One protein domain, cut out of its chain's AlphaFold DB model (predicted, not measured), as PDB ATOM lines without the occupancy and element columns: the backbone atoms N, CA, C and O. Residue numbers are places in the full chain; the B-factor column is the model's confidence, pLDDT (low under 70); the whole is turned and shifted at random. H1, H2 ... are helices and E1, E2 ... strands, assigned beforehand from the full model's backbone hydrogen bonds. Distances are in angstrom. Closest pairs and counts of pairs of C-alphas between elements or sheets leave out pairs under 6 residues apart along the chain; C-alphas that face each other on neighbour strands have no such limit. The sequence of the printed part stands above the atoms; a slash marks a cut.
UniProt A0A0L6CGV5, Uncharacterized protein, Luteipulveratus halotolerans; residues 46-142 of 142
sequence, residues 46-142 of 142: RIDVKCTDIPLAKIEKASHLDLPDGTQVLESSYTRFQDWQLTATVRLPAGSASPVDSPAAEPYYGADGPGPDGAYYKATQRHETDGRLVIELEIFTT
ATOM      1  N   ARG A  46     285.038 328.915 292.392       53.00
ATOM      2  CA  ARG A  46     286.473 329.000 292.115       53.00
ATOM      3  C   ARG A  46     287.063 330.078 293.007       53.00
ATOM      4  O   ARG A  46     286.839 331.263 292.773       53.00
ATOM      5  N   ILE A  47     287.849 329.658 293.989       56.53
ATOM      6  CA  ILE A  47     288.613 330.556 294.850       56.53
ATOM      7  C   ILE A  47     290.041 330.585 294.294       56.53
ATOM      8  O   ILE A  47     290.806 329.629 294.432       56.53
ATOM      9  N   ASP A  48     290.378 331.679 293.606       65.50
ATOM     10  CA  ASP A  48     291.644 331.863 292.879       65.50
ATOM     11  C   ASP A  48     291.872 330.808 291.763       65.50
ATOM     12  O   ASP A  48     291.138 330.760 290.766       65.50
ATOM     13  N   VAL A  49     292.875 329.934 291.906       56.72
ATOM     14  CA  VAL A  49     293.159 328.808 290.993       56.72
ATOM     15  C   VAL A  49     292.606 327.476 291.493       56.72
ATOM     16  O   VAL A  49     292.773 326.458 290.820       56.72
ATOM     17  N   LYS A  50     291.948 327.470 292.656       60.19
ATOM     18  CA  LYS A  50     291.422 326.267 293.293       60.19
ATOM     19  C   LYS A  50     289.920 326.183 293.077       60.19
ATOM     20  O   LYS A  50     289.172 327.125 293.325       60.19
ATOM     21  N   CYS A  51     289.494 325.031 292.594       67.25
ATOM     22  CA  CYS A  51     288.093 324.665 292.562       67.25
ATOM     23  C   CYS A  51     287.676 324.171 293.943       67.25
ATOM     24  O   CYS A  51     288.352 323.293 294.485       67.25
ATOM     25  N   THR A  52     286.582 324.709 294.468       72.88
ATOM     26  CA  THR A  52     285.922 324.220 295.680       72.88
ATOM     27  C   THR A  52     284.570 323.604 295.329       72.88
ATOM     28  O   THR A  52     284.125 323.674 294.178       72.88
ATOM     29  N   ASP A  53     283.947 322.952 296.310       76.81
ATOM     30  CA  ASP A  53     282.560 322.471 296.222       76.81
ATOM     31  C   ASP A  53     282.361 321.399 295.145       76.81
ATOM     32  O   ASP A  53     281.489 321.442 294.278       76.81
ATOM     33  N   ILE A  54     283.233 320.403 295.202       81.00
ATOM     34  CA  ILE A  54     283.192 319.228 294.353       81.00
ATOM     35  C   ILE A  54     281.996 318.359 294.779       81.00
ATOM     36  O   ILE A  54     281.894 318.000 295.956       81.00
ATOM     37  N   PRO A  55     281.103 317.983 293.845       83.75
ATOM     38  CA  PRO A  55     279.937 317.166 294.163       83.75
ATOM     39  C   PRO A  55     280.305 315.808 294.770       83.75
ATOM     40  O   PRO A  55     281.270 315.171 294.337       83.75
ATOM     41  N   LEU A  56     279.475 315.323 295.702       85.50
ATOM     42  CA  LEU A  56     279.654 314.027 296.367       85.50
ATOM     43  C   LEU A  56     279.823 312.877 295.366       85.50
ATOM     44  O   LEU A  56     280.770 312.114 295.487       85.50
ATOM     45  N   ALA A  57     278.989 312.833 294.321       83.00
ATOM     46  CA  ALA A  57     279.047 311.800 293.286       83.00
ATOM     47  C   ALA A  57     280.420 311.718 292.591       83.00
ATOM     48  O   ALA A  57     280.877 310.640 292.211       83.00
ATOM     49  N   LYS A  58     281.114 312.855 292.443       81.38
ATOM     50  CA  LYS A  58     282.468 312.884 291.880       81.38
ATOM     51  C   LYS A  58     283.497 312.376 292.889       81.38
ATOM     52  O   LYS A  58     284.422 311.673 292.493       81.38
ATOM     53  N   ILE A  59     283.328 312.700 294.172       82.94
ATOM     54  CA  ILE A  59     284.185 312.218 295.264       82.94
ATOM     55  C   ILE A  59     284.042 310.698 295.431       82.94
ATOM     56  O   ILE A  59     285.058 310.012 295.481       82.94
ATOM     57  N   GLU A  60     282.822 310.159 295.460       84.31
ATOM     58  CA  GLU A  60     282.550 308.711 295.536       84.31
ATOM     59  C   GLU A  60     283.212 307.969 294.383       84.31
ATOM     60  O   GLU A  60     284.030 307.075 294.587       84.31
ATOM     61  N   LYS A  61     282.946 308.429 293.160       79.44
ATOM     62  CA  LYS A  61     283.510 307.846 291.948       79.44
ATOM     63  C   LYS A  61     285.035 307.878 291.926       79.44
ATOM     64  O   LYS A  61     285.649 306.897 291.540       79.44
ATOM     65  N   ALA A  62     285.643 308.996 292.319       78.62
ATOM     66  CA  ALA A  62     287.096 309.136 292.322       78.62
ATOM     67  C   ALA A  62     287.760 308.336 293.454       78.62
ATOM     68  O   ALA A  62     288.863 307.822 293.288       78.62
ATOM     69  N   SER A  63     287.104 308.243 294.613       80.19
ATOM     70  CA  SER A  63     287.630 307.541 295.789       80.19
ATOM     71  C   SER A  63     287.349 306.044 295.798       80.19
ATOM     72  O   SER A  63     288.004 305.329 296.563       80.19
ATOM     73  N   HIS A  64     286.415 305.589 294.954       78.56
ATOM     74  CA  HIS A  64     285.871 304.229 294.939       78.56
ATOM     75  C   HIS A  64     285.349 303.790 296.312       78.56
ATOM     76  O   HIS A  64     285.393 302.617 296.669       78.56
ATOM     77  N   LEU A  65     284.889 304.756 297.105       83.00
ATOM     78  CA  LEU A  65     284.234 304.491 298.371       83.00
ATOM     79  C   LEU A  65     282.733 304.483 298.148       83.00
ATOM     80  O   LEU A  65     282.178 305.452 297.632       83.00
ATOM     81  N   ASP A  66     282.090 303.417 298.610       85.88
ATOM     82  CA  ASP A  66     280.646 303.389 298.787       85.88
ATOM     83  C   ASP A  66     280.315 304.241 300.018       85.88
ATOM     84  O   ASP A  66     280.396 303.773 301.160       85.88
ATOM     85  N   LEU A  67     280.021 305.526 299.804       87.44
ATOM     86  CA  LEU A  67     279.621 306.402 300.897       87.44
ATOM     87  C   LEU A  67     278.137 306.155 301.220       87.44
ATOM     88  O   LEU A  67     277.314 305.977 300.324       87.44
ATOM     89  N   PRO A  68     277.767 306.111 302.508       88.12
ATOM     90  CA  PRO A  68     276.390 305.864 302.907       88.12
ATOM     91  C   PRO A  68     275.482 307.037 302.524       88.12
ATOM     92  O   PRO A  68     275.872 308.208 302.613       88.12
ATOM     93  N   ASP A  69     274.234 306.714 302.184       88.56
ATOM     94  CA  ASP A  69     273.186 307.695 301.912       88.56
ATOM     95  C   ASP A  69     273.069 308.733 303.036       88.56
ATOM     96  O   ASP A  69     273.053 308.412 304.226       88.56
ATOM     97  N   GLY A  70     272.957 310.006 302.654       88.06
ATOM     98  CA  GLY A  70     272.910 311.118 303.605       88.06
ATOM     99  C   GLY A  70     274.283 311.636 304.040       88.06
ATOM    100  O   GLY A  70     274.343 312.533 304.885       88.06
ATOM    101  N   THR A  71     275.371 311.134 303.444       92.25
ATOM    102  CA  THR A  71     276.703 311.742 303.549       92.25
ATOM    103  C   THR A  71     276.683 313.183 303.028       92.25
ATOM    104  O   THR A  71     276.079 313.487 301.999       92.25
ATOM    105  N   GLN A  72     277.343 314.094 303.745       89.44
ATOM    106  CA  GLN A  72     277.405 315.517 303.398       89.44
ATOM    107  C   GLN A  72     278.843 315.926 303.100       89.44
ATOM    108  O   GLN A  72     279.730 315.685 303.915       89.44
ATOM    109  N   VAL A  73     279.079 316.603 301.977       88.75
ATOM    110  CA  VAL A  73     280.376 317.243 301.714       88.75
ATOM    111  C   VAL A  73     280.469 318.489 302.591       88.75
ATOM    112  O   VAL A  73     279.630 319.380 302.483       88.75
ATOM    113  N   LEU A  74     281.450 318.528 303.493       88.19
ATOM    114  CA  LEU A  74     281.706 319.697 304.339       88.19
ATOM    115  C   LEU A  74     282.679 320.651 303.659       88.19
ATOM    116  O   LEU A  74     282.464 321.856 303.651       88.19
ATOM    117  N   GLU A  75     283.752 320.092 303.106       87.00
ATOM    118  CA  GLU A  75     284.805 320.832 302.425       87.00
ATOM    119  C   GLU A  75     285.314 319.980 301.271       87.00
ATOM    120  O   GLU A  75     285.433 318.760 301.384       87.00
ATOM    121  N   SER A  76     285.634 320.610 300.152       86.44
ATOM    122  CA  SER A  76     286.362 319.948 299.075       86.44
ATOM    123  C   SER A  76     287.149 320.975 298.285       86.44
ATOM    124  O   SER A  76     286.675 322.089 298.061       86.44
ATOM    125  N   SER A  77     288.373 320.629 297.900       83.38
ATOM    126  CA  SER A  77     289.222 321.535 297.137       83.38
ATOM    127  C   SER A  77     290.224 320.796 296.261       83.38
ATOM    128  O   SER A  77     290.705 319.722 296.621       83.38
ATOM    129  N   TYR A  78     290.566 321.406 295.126       77.94
ATOM    130  CA  TYR A  78     291.754 321.042 294.360       77.94
ATOM    131  C   TYR A  78     292.966 321.807 294.900       77.94
ATOM    132  O   TYR A  78     293.034 323.036 294.810       77.94
ATOM    133  N   THR A  79     293.930 321.097 295.476       68.94
ATOM    134  CA  THR A  79     295.045 321.691 296.225       68.94
ATOM    135  C   THR A  79     296.170 322.166 295.303       68.94
ATOM    136  O   THR A  79     296.813 323.178 295.602       68.94
ATOM    137  N   ARG A  80     296.393 321.481 294.168       64.62
ATOM    138  CA  ARG A  80     297.448 321.786 293.183       64.62
ATOM    139  C   ARG A  80     296.945 321.636 291.747       64.62
ATOM    140  O   ARG A  80     296.371 320.614 291.401       64.62
ATOM    141  N   PHE A  81     297.212 322.639 290.909       57.53
ATOM    142  CA  PHE A  81     296.787 322.663 289.501       57.53
ATOM    143  C   PHE A  81     297.606 321.725 288.595       57.53
ATOM    144  O   PHE A  81     297.081 321.239 287.605       57.53
ATOM    145  N   GLN A  82     298.881 321.473 288.919       58.00
ATOM    146  CA  GLN A  82     299.745 320.582 288.125       58.00
ATOM    147  C   GLN A  82     299.631 319.113 288.559       58.00
ATOM    148  O   GLN A  82     299.659 318.231 287.710       58.00
ATOM    149  N   ASP A  83     299.425 318.873 289.859       59.28
ATOM    150  CA  ASP A  83     299.374 317.523 290.445       59.28
ATOM    151  C   ASP A  83     297.928 317.013 290.633       59.28
ATOM    152  O   ASP A  83     297.719 315.933 291.172       59.28
ATOM    153  N   TRP A  84     296.926 317.827 290.259       69.94
ATOM    154  CA  TRP A  84     295.481 317.573 290.376       69.94
ATOM    155  C   TRP A  84     295.057 316.851 291.667       69.94
ATOM    156  O   TRP A  84     294.206 315.963 291.665       69.94
ATOM    157  N   GLN A  85     295.637 317.249 292.797       80.38
ATOM    158  CA  GLN A  85     295.294 316.680 294.094       80.38
ATOM    159  C   GLN A  85     293.944 317.235 294.556       80.38
ATOM    160  O   GLN A  85     293.770 318.454 294.617       80.38
ATOM    161  N   LEU A  86     293.012 316.350 294.890       83.88
ATOM    162  CA  LEU A  86     291.705 316.666 295.445       83.88
ATOM    163  C   LEU A  86     291.678 316.222 296.907       83.88
ATOM    164  O   LEU A  86     291.949 315.067 297.218       83.88
ATOM    165  N   THR A  87     291.313 317.128 297.804       87.25
ATOM    166  CA  THR A  87     291.042 316.804 299.208       87.25
ATOM    167  C   THR A  87     289.580 317.087 299.494       87.25
ATOM    168  O   THR A  87     289.092 318.169 299.160       87.25
ATOM    169  N   ALA A  88     288.879 316.130 300.097       88.69
ATOM    170  CA  ALA A  88     287.491 316.281 300.508       88.69
ATOM    171  C   ALA A  88     287.290 315.808 301.949       88.69
ATOM    172  O   ALA A  88     287.747 314.734 302.333       88.69
ATOM    173  N   THR A  89     286.561 316.601 302.725       89.94
ATOM    174  CA  THR A  89     286.073 316.245 304.053       89.94
ATOM    175  C   THR A  89     284.574 316.024 303.950       89.94
ATOM    176  O   THR A  89     283.820 316.953 303.647       89.94
ATOM    177  N   VAL A  90     284.130 314.805 304.232       90.56
ATOM    178  CA  VAL A  90     282.711 314.444 304.241       90.56
ATOM    179  C   VAL A  90     282.265 314.069 305.650       90.56
ATOM    180  O   VAL A  90     283.036 313.537 306.448       90.56
ATOM    181  N   ARG A  91     281.014 314.371 305.986       92.44
ATOM    182  CA  ARG A  91     280.363 313.930 307.220       92.44
ATOM    183  C   ARG A  91     279.523 312.707 306.921       92.44
ATOM    184  O   ARG A  91     278.612 312.790 306.098       92.44
ATOM    185  N   LEU A  92     279.798 311.628 307.638       90.88
ATOM    186  CA  LEU A  92     279.003 310.413 307.572       90.88
ATOM    187  C   LEU A  92     277.741 310.558 308.448       90.88
ATOM    188  O   LEU A  92     277.767 311.272 309.460       90.88
ATOM    189  N   PRO A  93     276.620 309.921 308.079       90.75
ATOM    190  CA  PRO A  93     275.441 309.857 308.928       90.75
ATOM    191  C   PRO A  93     275.741 309.062 310.209       90.75
ATOM    192  O   PRO A  93     276.535 308.126 310.227       90.75
ATOM    193  N   ALA A  94     275.101 309.437 311.317       88.56
ATOM    194  CA  ALA A  94     275.355 308.792 312.601       88.56
ATOM    195  C   ALA A  94     275.008 307.293 312.554       88.56
ATOM    196  O   ALA A  94     273.892 306.919 312.195       88.56
ATOM    197  N   GLY A  95     275.956 306.446 312.962       87.38
ATOM    198  CA  GLY A  95     275.775 304.993 313.016       87.38
ATOM    199  C   GLY A  95     275.996 304.255 311.693       87.38
ATOM    200  O   GLY A  95     275.748 303.050 311.650       87.38
ATOM    201  N   SER A  96     276.460 304.921 310.629       86.81
ATOM    202  CA  SER A  96     276.913 304.215 309.426       86.81
ATOM    203  C   SER A  96     278.191 303.423 309.678       86.81
ATOM    204  O   SER A  96     279.033 303.824 310.479       86.81
ATOM    205  N   ALA A  97     278.358 302.326 308.940       85.00
ATOM    206  CA  ALA A  97     279.637 301.633 308.865       85.00
ATOM    207  C   ALA A  97     280.707 302.543 308.241       85.00
ATOM    208  O   ALA A  97     280.389 303.378 307.390       85.00
ATOM    209  N   SER A  98     281.963 302.368 308.656       84.31
ATOM    210  CA  SER A  98     283.064 303.142 308.096       84.31
ATOM    211  C   SER A  98     283.360 302.692 306.657       84.31
ATOM    212  O   SER A  98     283.622 301.506 306.435       84.31
ATOM    213  N   PRO A  99     283.352 303.600 305.660       81.75
ATOM    214  CA  PRO A  99     283.632 303.245 304.269       81.75
ATOM    215  C   PRO A  99     285.074 302.781 304.047       81.75
ATOM    216  O   PRO A  99     285.349 302.078 303.078       81.75
ATOM    217  N   VAL A 100     286.004 303.177 304.925       80.44
ATOM    218  CA  VAL A 100     287.437 302.867 304.775       80.44
ATOM    219  C   VAL A 100     287.794 301.448 305.197       80.44
ATOM    220  O   VAL A 100     288.817 300.932 304.761       80.44
ATOM    221  N   ASP A 101     286.935 300.812 305.994       73.75
ATOM    222  CA  ASP A 101     287.095 299.420 306.420       73.75
ATOM    223  C   ASP A 101     286.540 298.432 305.381       73.75
ATOM    224  O   ASP A 101     286.691 297.215 305.517       73.75
ATOM    225  N   SER A 102     285.876 298.938 304.335       68.69
ATOM    226  CA  SER A 102     285.350 298.103 303.263       68.69
ATOM    227  C   SER A 102     286.498 297.531 302.423       68.69
ATOM    228  O   SER A 102     287.375 298.283 302.008       68.69
ATOM    229  N   PRO A 103     286.481 296.236 302.059       60.25
ATOM    230  CA  PRO A 103     287.433 295.679 301.095       60.25
ATOM    231  C   PRO A 103     287.328 296.327 299.702       60.25
ATOM    232  O   PRO A 103     288.239 296.181 298.897       60.25
ATOM    233  N   ALA A 104     286.249 297.068 299.417       61.28
ATOM    234  CA  ALA A 104     286.141 297.905 298.222       61.28
ATOM    235  C   ALA A 104     287.023 299.169 298.287       61.28
ATOM    236  O   ALA A 104     287.311 299.771 297.258       61.28
ATOM    237  N   ALA A 105     287.512 299.546 299.472       57.03
ATOM    238  CA  ALA A 105     288.398 300.682 299.684       57.03
ATOM    239  C   ALA A 105     289.852 300.389 299.273       57.03
ATOM    240  O   ALA A 105     290.778 300.988 299.813       57.03
ATOM    241  N   GLU A 106     290.125 299.508 298.316       59.84
ATOM    242  CA  GLU A 106     291.476 299.437 297.760       59.84
ATOM    243  C   GLU A 106     291.786 300.716 296.953       59.84
ATOM    244  O   GLU A 106     290.878 301.410 296.475       59.84
ATOM    245  N   PRO A 107     293.060 301.136 296.854       58.56
ATOM    246  CA  PRO A 107     293.434 302.209 295.946       58.56
ATOM    247  C   PRO A 107     293.185 301.737 294.510       58.56
ATOM    248  O   PRO A 107     293.937 300.924 293.973       58.56
ATOM    249  N   TYR A 108     292.122 302.240 293.883       59.00
ATOM    250  CA  TYR A 108     291.873 301.985 292.471       59.00
ATOM    251  C   TYR A 108     292.985 302.642 291.646       59.00
ATOM    252  O   TYR A 108     293.275 303.822 291.808       59.00
ATOM    253  N   TYR A 109     293.625 301.863 290.781       58.53
ATOM    254  CA  TYR A 109     294.576 302.346 289.783       58.53
ATOM    255  C   TYR A 109     294.059 301.950 288.409       58.53
ATOM    256  O   TYR A 109     294.561 300.985 287.852       58.53
ATOM    257  N   GLY A 110     293.042 302.643 287.887       53.34
ATOM    258  CA  GLY A 110     292.632 302.573 286.474       53.34
ATOM    259  C   GLY A 110     292.708 301.198 285.807       53.34
ATOM    260  O   GLY A 110     293.125 301.131 284.652       53.34
ATOM    261  N   ALA A 111     292.380 300.111 286.516       51.38
ATOM    262  CA  ALA A 111     292.630 298.754 286.027       51.38
ATOM    263  C   ALA A 111     291.794 298.465 284.769       51.38
ATOM    264  O   ALA A 111     292.203 297.677 283.919       51.38
ATOM    265  N   ASP A 112     290.692 299.204 284.618       54.75
ATOM    266  CA  ASP A 112     289.780 299.170 283.479       54.75
ATOM    267  C   ASP A 112     289.956 300.373 282.523       54.75
ATOM    268  O   ASP A 112     289.123 300.609 281.648       54.75
ATOM    269  N   GLY A 113     291.047 301.135 282.664       58.47
ATOM    270  CA  GLY A 113     291.346 302.333 281.876       58.47
ATOM    271  C   GLY A 113     291.033 303.654 282.596       58.47
ATOM    272  O   GLY A 113     290.709 303.660 283.790       58.47
ATOM    273  N   PRO A 114     291.175 304.797 281.895       64.44
ATOM    274  CA  PRO A 114     290.866 306.100 282.466       64.44
ATOM    275  C   PRO A 114     289.374 306.196 282.804       64.44
ATOM    276  O   PRO A 114     288.527 305.581 282.151       64.44
ATOM    277  N   GLY A 115     289.043 307.011 283.803       63.38
ATOM    278  CA  GLY A 115     287.669 307.393 284.097       63.38
ATOM    279  C   GLY A 115     286.981 308.027 282.879       63.38
ATOM    280  O   GLY A 115     287.621 308.357 281.881       63.38
ATOM    281  N   PRO A 116     285.658 308.231 282.927       56.75
ATOM    282  CA  PRO A 116     284.882 308.686 281.769       56.75
ATOM    283  C   PRO A 116     285.237 310.097 281.277       56.75
ATOM    284  O   PRO A 116     284.791 310.495 280.205       56.75
ATOM    285  N   ASP A 117     286.026 310.850 282.039       64.25
ATOM    286  CA  ASP A 117     286.599 312.137 281.652       64.25
ATOM    287  C   ASP A 117     288.056 312.045 281.159       64.25
ATOM    288  O   ASP A 117     288.681 313.069 280.896       64.25
ATOM    289  N   GLY A 118     288.599 310.834 281.010       68.75
ATOM    290  CA  GLY A 118     289.980 310.601 280.591       68.75
ATOM    291  C   GLY A 118     291.002 310.640 281.732       68.75
ATOM    292  O   GLY A 118     292.194 310.500 281.466       68.75
ATOM    293  N   ALA A 119     290.570 310.814 282.987       70.00
ATOM    294  CA  ALA A 119     291.458 310.928 284.142       70.00
ATOM    295  C   ALA A 119     291.585 309.614 284.931       70.00
ATOM    296  O   ALA A 119     290.622 308.867 285.093       70.00
ATOM    297  N   TYR A 120     292.771 309.346 285.466       72.00
ATOM    298  CA  TYR A 120     293.022 308.288 286.439       72.00
ATOM    299  C   TYR A 120     292.905 308.867 287.843       72.00
ATOM    300  O   TYR A 120     293.414 309.949 288.115       72.00
ATOM    301  N   TYR A 121     292.272 308.130 288.744       73.69
ATOM    302  CA  TYR A 121     292.062 308.542 290.125       73.69
ATOM    303  C   TYR A 121     292.761 307.555 291.036       73.69
ATOM    304  O   TYR A 121     292.672 306.354 290.799       73.69
ATOM    305  N   LYS A 122     293.435 308.055 292.067       74.06
ATOM    306  CA  LYS A 122     294.056 307.242 293.106       74.06
ATOM    307  C   LYS A 122     293.746 307.852 294.462       74.06
ATOM    308  O   LYS A 122     294.173 308.965 294.756       74.06
ATOM    309  N   ALA A 123     293.071 307.103 295.324       76.25
ATOM    310  CA  ALA A 123     293.008 307.451 296.738       76.25
ATOM    311  C   ALA A 123     294.368 307.208 297.393       76.25
ATOM    312  O   ALA A 123     294.906 306.099 297.341       76.25
ATOM    313  N   THR A 124     294.936 308.254 297.985       76.00
ATOM    314  CA  THR A 124     296.246 308.200 298.644       76.00
ATOM    315  C   THR A 124     296.110 308.111 300.154       76.00
ATOM    316  O   THR A 124     296.924 307.440 300.785       76.00
ATOM    317  N   GLN A 125     295.084 308.743 300.731       77.88
ATOM    318  CA  GLN A 125     294.793 308.676 302.160       77.88
ATOM    319  C   GLN A 125     293.293 308.722 302.426       77.88
ATOM    320  O   GLN A 125     292.534 309.415 301.744       77.88
ATOM    321  N   ARG A 126     292.874 307.972 303.445       84.06
ATOM    322  CA  ARG A 126     291.507 307.953 303.954       84.06
ATOM    323  C   ARG A 126     291.580 307.804 305.469       84.06
ATOM    324  O   ARG A 126     292.178 306.842 305.947       84.06
ATOM    325  N   HIS A 127     291.027 308.747 306.218       82.88
ATOM    326  CA  HIS A 127     291.008 308.669 307.680       82.88
ATOM    327  C   HIS A 127     289.691 309.208 308.226       82.88
ATOM    328  O   HIS A 127     289.222 310.264 307.798       82.88
ATOM    329  N   GLU A 128     289.119 308.504 309.199       83.94
ATOM    330  CA  GLU A 128     287.907 308.920 309.896       83.94
ATOM    331  C   GLU A 128     288.231 309.483 311.286       83.94
ATOM    332  O   GLU A 128     288.909 308.842 312.086       83.94
ATOM    333  N   THR A 129     287.736 310.682 311.582       83.25
ATOM    334  CA  THR A 129     287.854 311.326 312.897       83.25
ATOM    335  C   THR A 129     286.521 311.973 313.252       83.25
ATOM    336  O   THR A 129     286.013 312.797 312.492       83.25
ATOM    337  N   ASP A 130     285.942 311.621 314.402       85.06
ATOM    338  CA  ASP A 130     284.689 312.199 314.914       85.06
ATOM    339  C   ASP A 130     283.513 312.158 313.908       85.06
ATOM    340  O   ASP A 130     282.775 313.135 313.740       85.06
ATOM    341  N   GLY A 131     283.353 311.038 313.186       82.69
ATOM    342  CA  GLY A 131     282.315 310.866 312.156       82.69
ATOM    343  C   GLY A 131     282.543 311.693 310.883       82.69
ATOM    344  O   GLY A 131     281.630 311.867 310.067       82.69
ATOM    345  N   ARG A 132     283.751 312.242 310.712       87.75
ATOM    346  CA  ARG A 132     284.192 312.918 309.491       87.75
ATOM    347  C   ARG A 132     285.238 312.071 308.801       87.75
ATOM    348  O   ARG A 132     286.243 311.720 309.408       87.75
ATOM    349  N   LEU A 133     285.019 311.806 307.526       87.31
ATOM    350  CA  LEU A 133     285.963 311.114 306.674       87.31
ATOM    351  C   LEU A 133     286.722 312.145 305.836       87.31
ATOM    352  O   LEU A 133     286.118 312.909 305.080       87.31
ATOM    353  N   VAL A 134     288.044 312.164 305.985       88.19
ATOM    354  CA  VAL A 134     288.954 312.937 305.135       88.19
ATOM    355  C   VAL A 134     289.478 312.015 304.043       88.19
ATOM    356  O   VAL A 134     290.021 310.947 304.333       88.19
ATOM    357  N   ILE A 135     289.295 312.432 302.794       86.62
ATOM    358  CA  ILE A 135     289.671 311.695 301.591       86.62
ATOM    359  C   ILE A 135     290.673 312.548 300.816       86.62
ATOM    360  O   ILE A 135     290.354 313.660 300.389       86.62
ATOM    361  N   GLU A 136     291.870 312.010 300.606       86.06
ATOM    362  CA  GLU A 136     292.861 312.583 299.700       86.06
ATOM    363  C   GLU A 136     292.952 311.737 298.431       86.06
ATOM    364  O   GLU A 136     293.160 310.519 298.471       86.06
ATOM    365  N   LEU A 137     292.778 312.409 297.299       81.38
ATOM    366  CA  LEU A 137     292.787 311.843 295.962       81.38
ATOM    367  C   LEU A 137     293.883 312.515 295.140       81.38
ATOM    368  O   LEU A 137     294.022 313.737 295.130       81.38
ATOM    369  N   GLU A 138     294.637 311.708 294.416       78.12
ATOM    370  CA  GLU A 138     295.574 312.140 293.389       78.12
ATOM    371  C   GLU A 138     294.956 311.811 292.029       78.12
ATOM    372  O   GLU A 138     294.493 310.687 291.804       78.12
ATOM    373  N   ILE A 139     294.875 312.807 291.148       73.75
ATOM    374  CA  ILE A 139     294.260 312.661 289.830       73.75
ATOM    375  C   ILE A 139     295.369 312.786 288.789       73.75
ATOM    376  O   ILE A 139     296.138 313.740 288.793       73.75
ATOM    377  N   PHE A 140     295.456 311.833 287.873       69.88
ATOM    378  CA  PHE A 140     296.416 311.867 286.777       69.88
ATOM    379  C   PHE A 140     295.657 312.040 285.469       69.88
ATOM    380  O   PHE A 140     294.699 311.322 285.192       69.88
ATOM    381  N   THR A 141     296.084 312.991 284.647       63.72
ATOM    382  CA  THR A 141     295.609 313.123 283.265       63.72
ATOM    383  C   THR A 141     296.734 312.655 282.347       63.72
ATOM    384  O   THR A 141     297.899 312.953 282.613       63.72
ATOM    385  N   THR A 142     296.412 311.850 281.336       56.94
ATOM    386  CA  THR A 142     297.369 311.405 280.304       56.94
ATOM    387  C   THR A 142     297.347 312.315 279.095       56.94
ATOM    388  O   THR A 142     296.222 312.709 278.714       56.94
TER     389      THR A 142
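What this domain is: This is residues 46 to 142 of the 142 residues of an uncharacterized protein of Luteipulveratus halotolerans (UniProt A0A0L6CGV5). A twisted sheet of four strands curls round one short helix, H1, and the small strand E1 sits beside the edge strand E2. A long stretch with no named element, residues 92 to 118, loops from E3 to the other edge strand, E4. The printed part has 97 residues, with one named helix and five named strands in the order E1, H1, E2, E3, E4, E5; the sheet runs E2, E3, E5, E4, all antiparallel. The class is mostly strand, though under half of the residues are in named elements. The whole is compact, with a radius of gyration of the C-alphas of 13.0 A and spans of 39 by 34 by 19 A.

How they stand to each other: E2, residues 72 to 80, and E3, residues 85 to 91, form a hairpin at 167 degrees, with N 74 and O 89 2.8 A apart. E3 is antiparallel to E5, residues 132 to 141, at 156 degrees, with N 88 and O 135 2.9 A apart. E5 forms a hairpin with E4, residues 119 to 129, at 164 degrees, with N 122 and O 138 2.8 A apart. H1, residues 56 to 63, is on the sheet; its closest C-alphas to E4 are those of Ser 63 and Ala 123, 5.5 A apart. Every O i to N i+4 pair in H1 is within hydrogen-bond range. E1, residues 50 to 52, pairs with no named strand; its closest C-alphas to E2 are those of Thr 52 and Ser 77, 4.5 A apart. E1 and E4 are apart.

Where its parts are: E4 spans 29.0 A, E5 28.6 A, E2 23.4 A, E3 20.1 A, H1 10.3 A and E1 6.3 A, first to last C-alpha. E1 begins at C-alpha 50 (291.422, 326.267, 293.293), and E5 ends at C-alpha 141 (295.609, 313.123, 283.265).

The domain as a whole: The C-alphas of Gly 95 and Thr 142, the two farthest apart, are 39.7 A apart. The printed part has no cut. The link from E3 to E4, 27 residues, is long. Mean pLDDT of the printed part is 75.9; residues 46 to 51, 79 to 84, 102 to 118 and 140 to 142 are under 70.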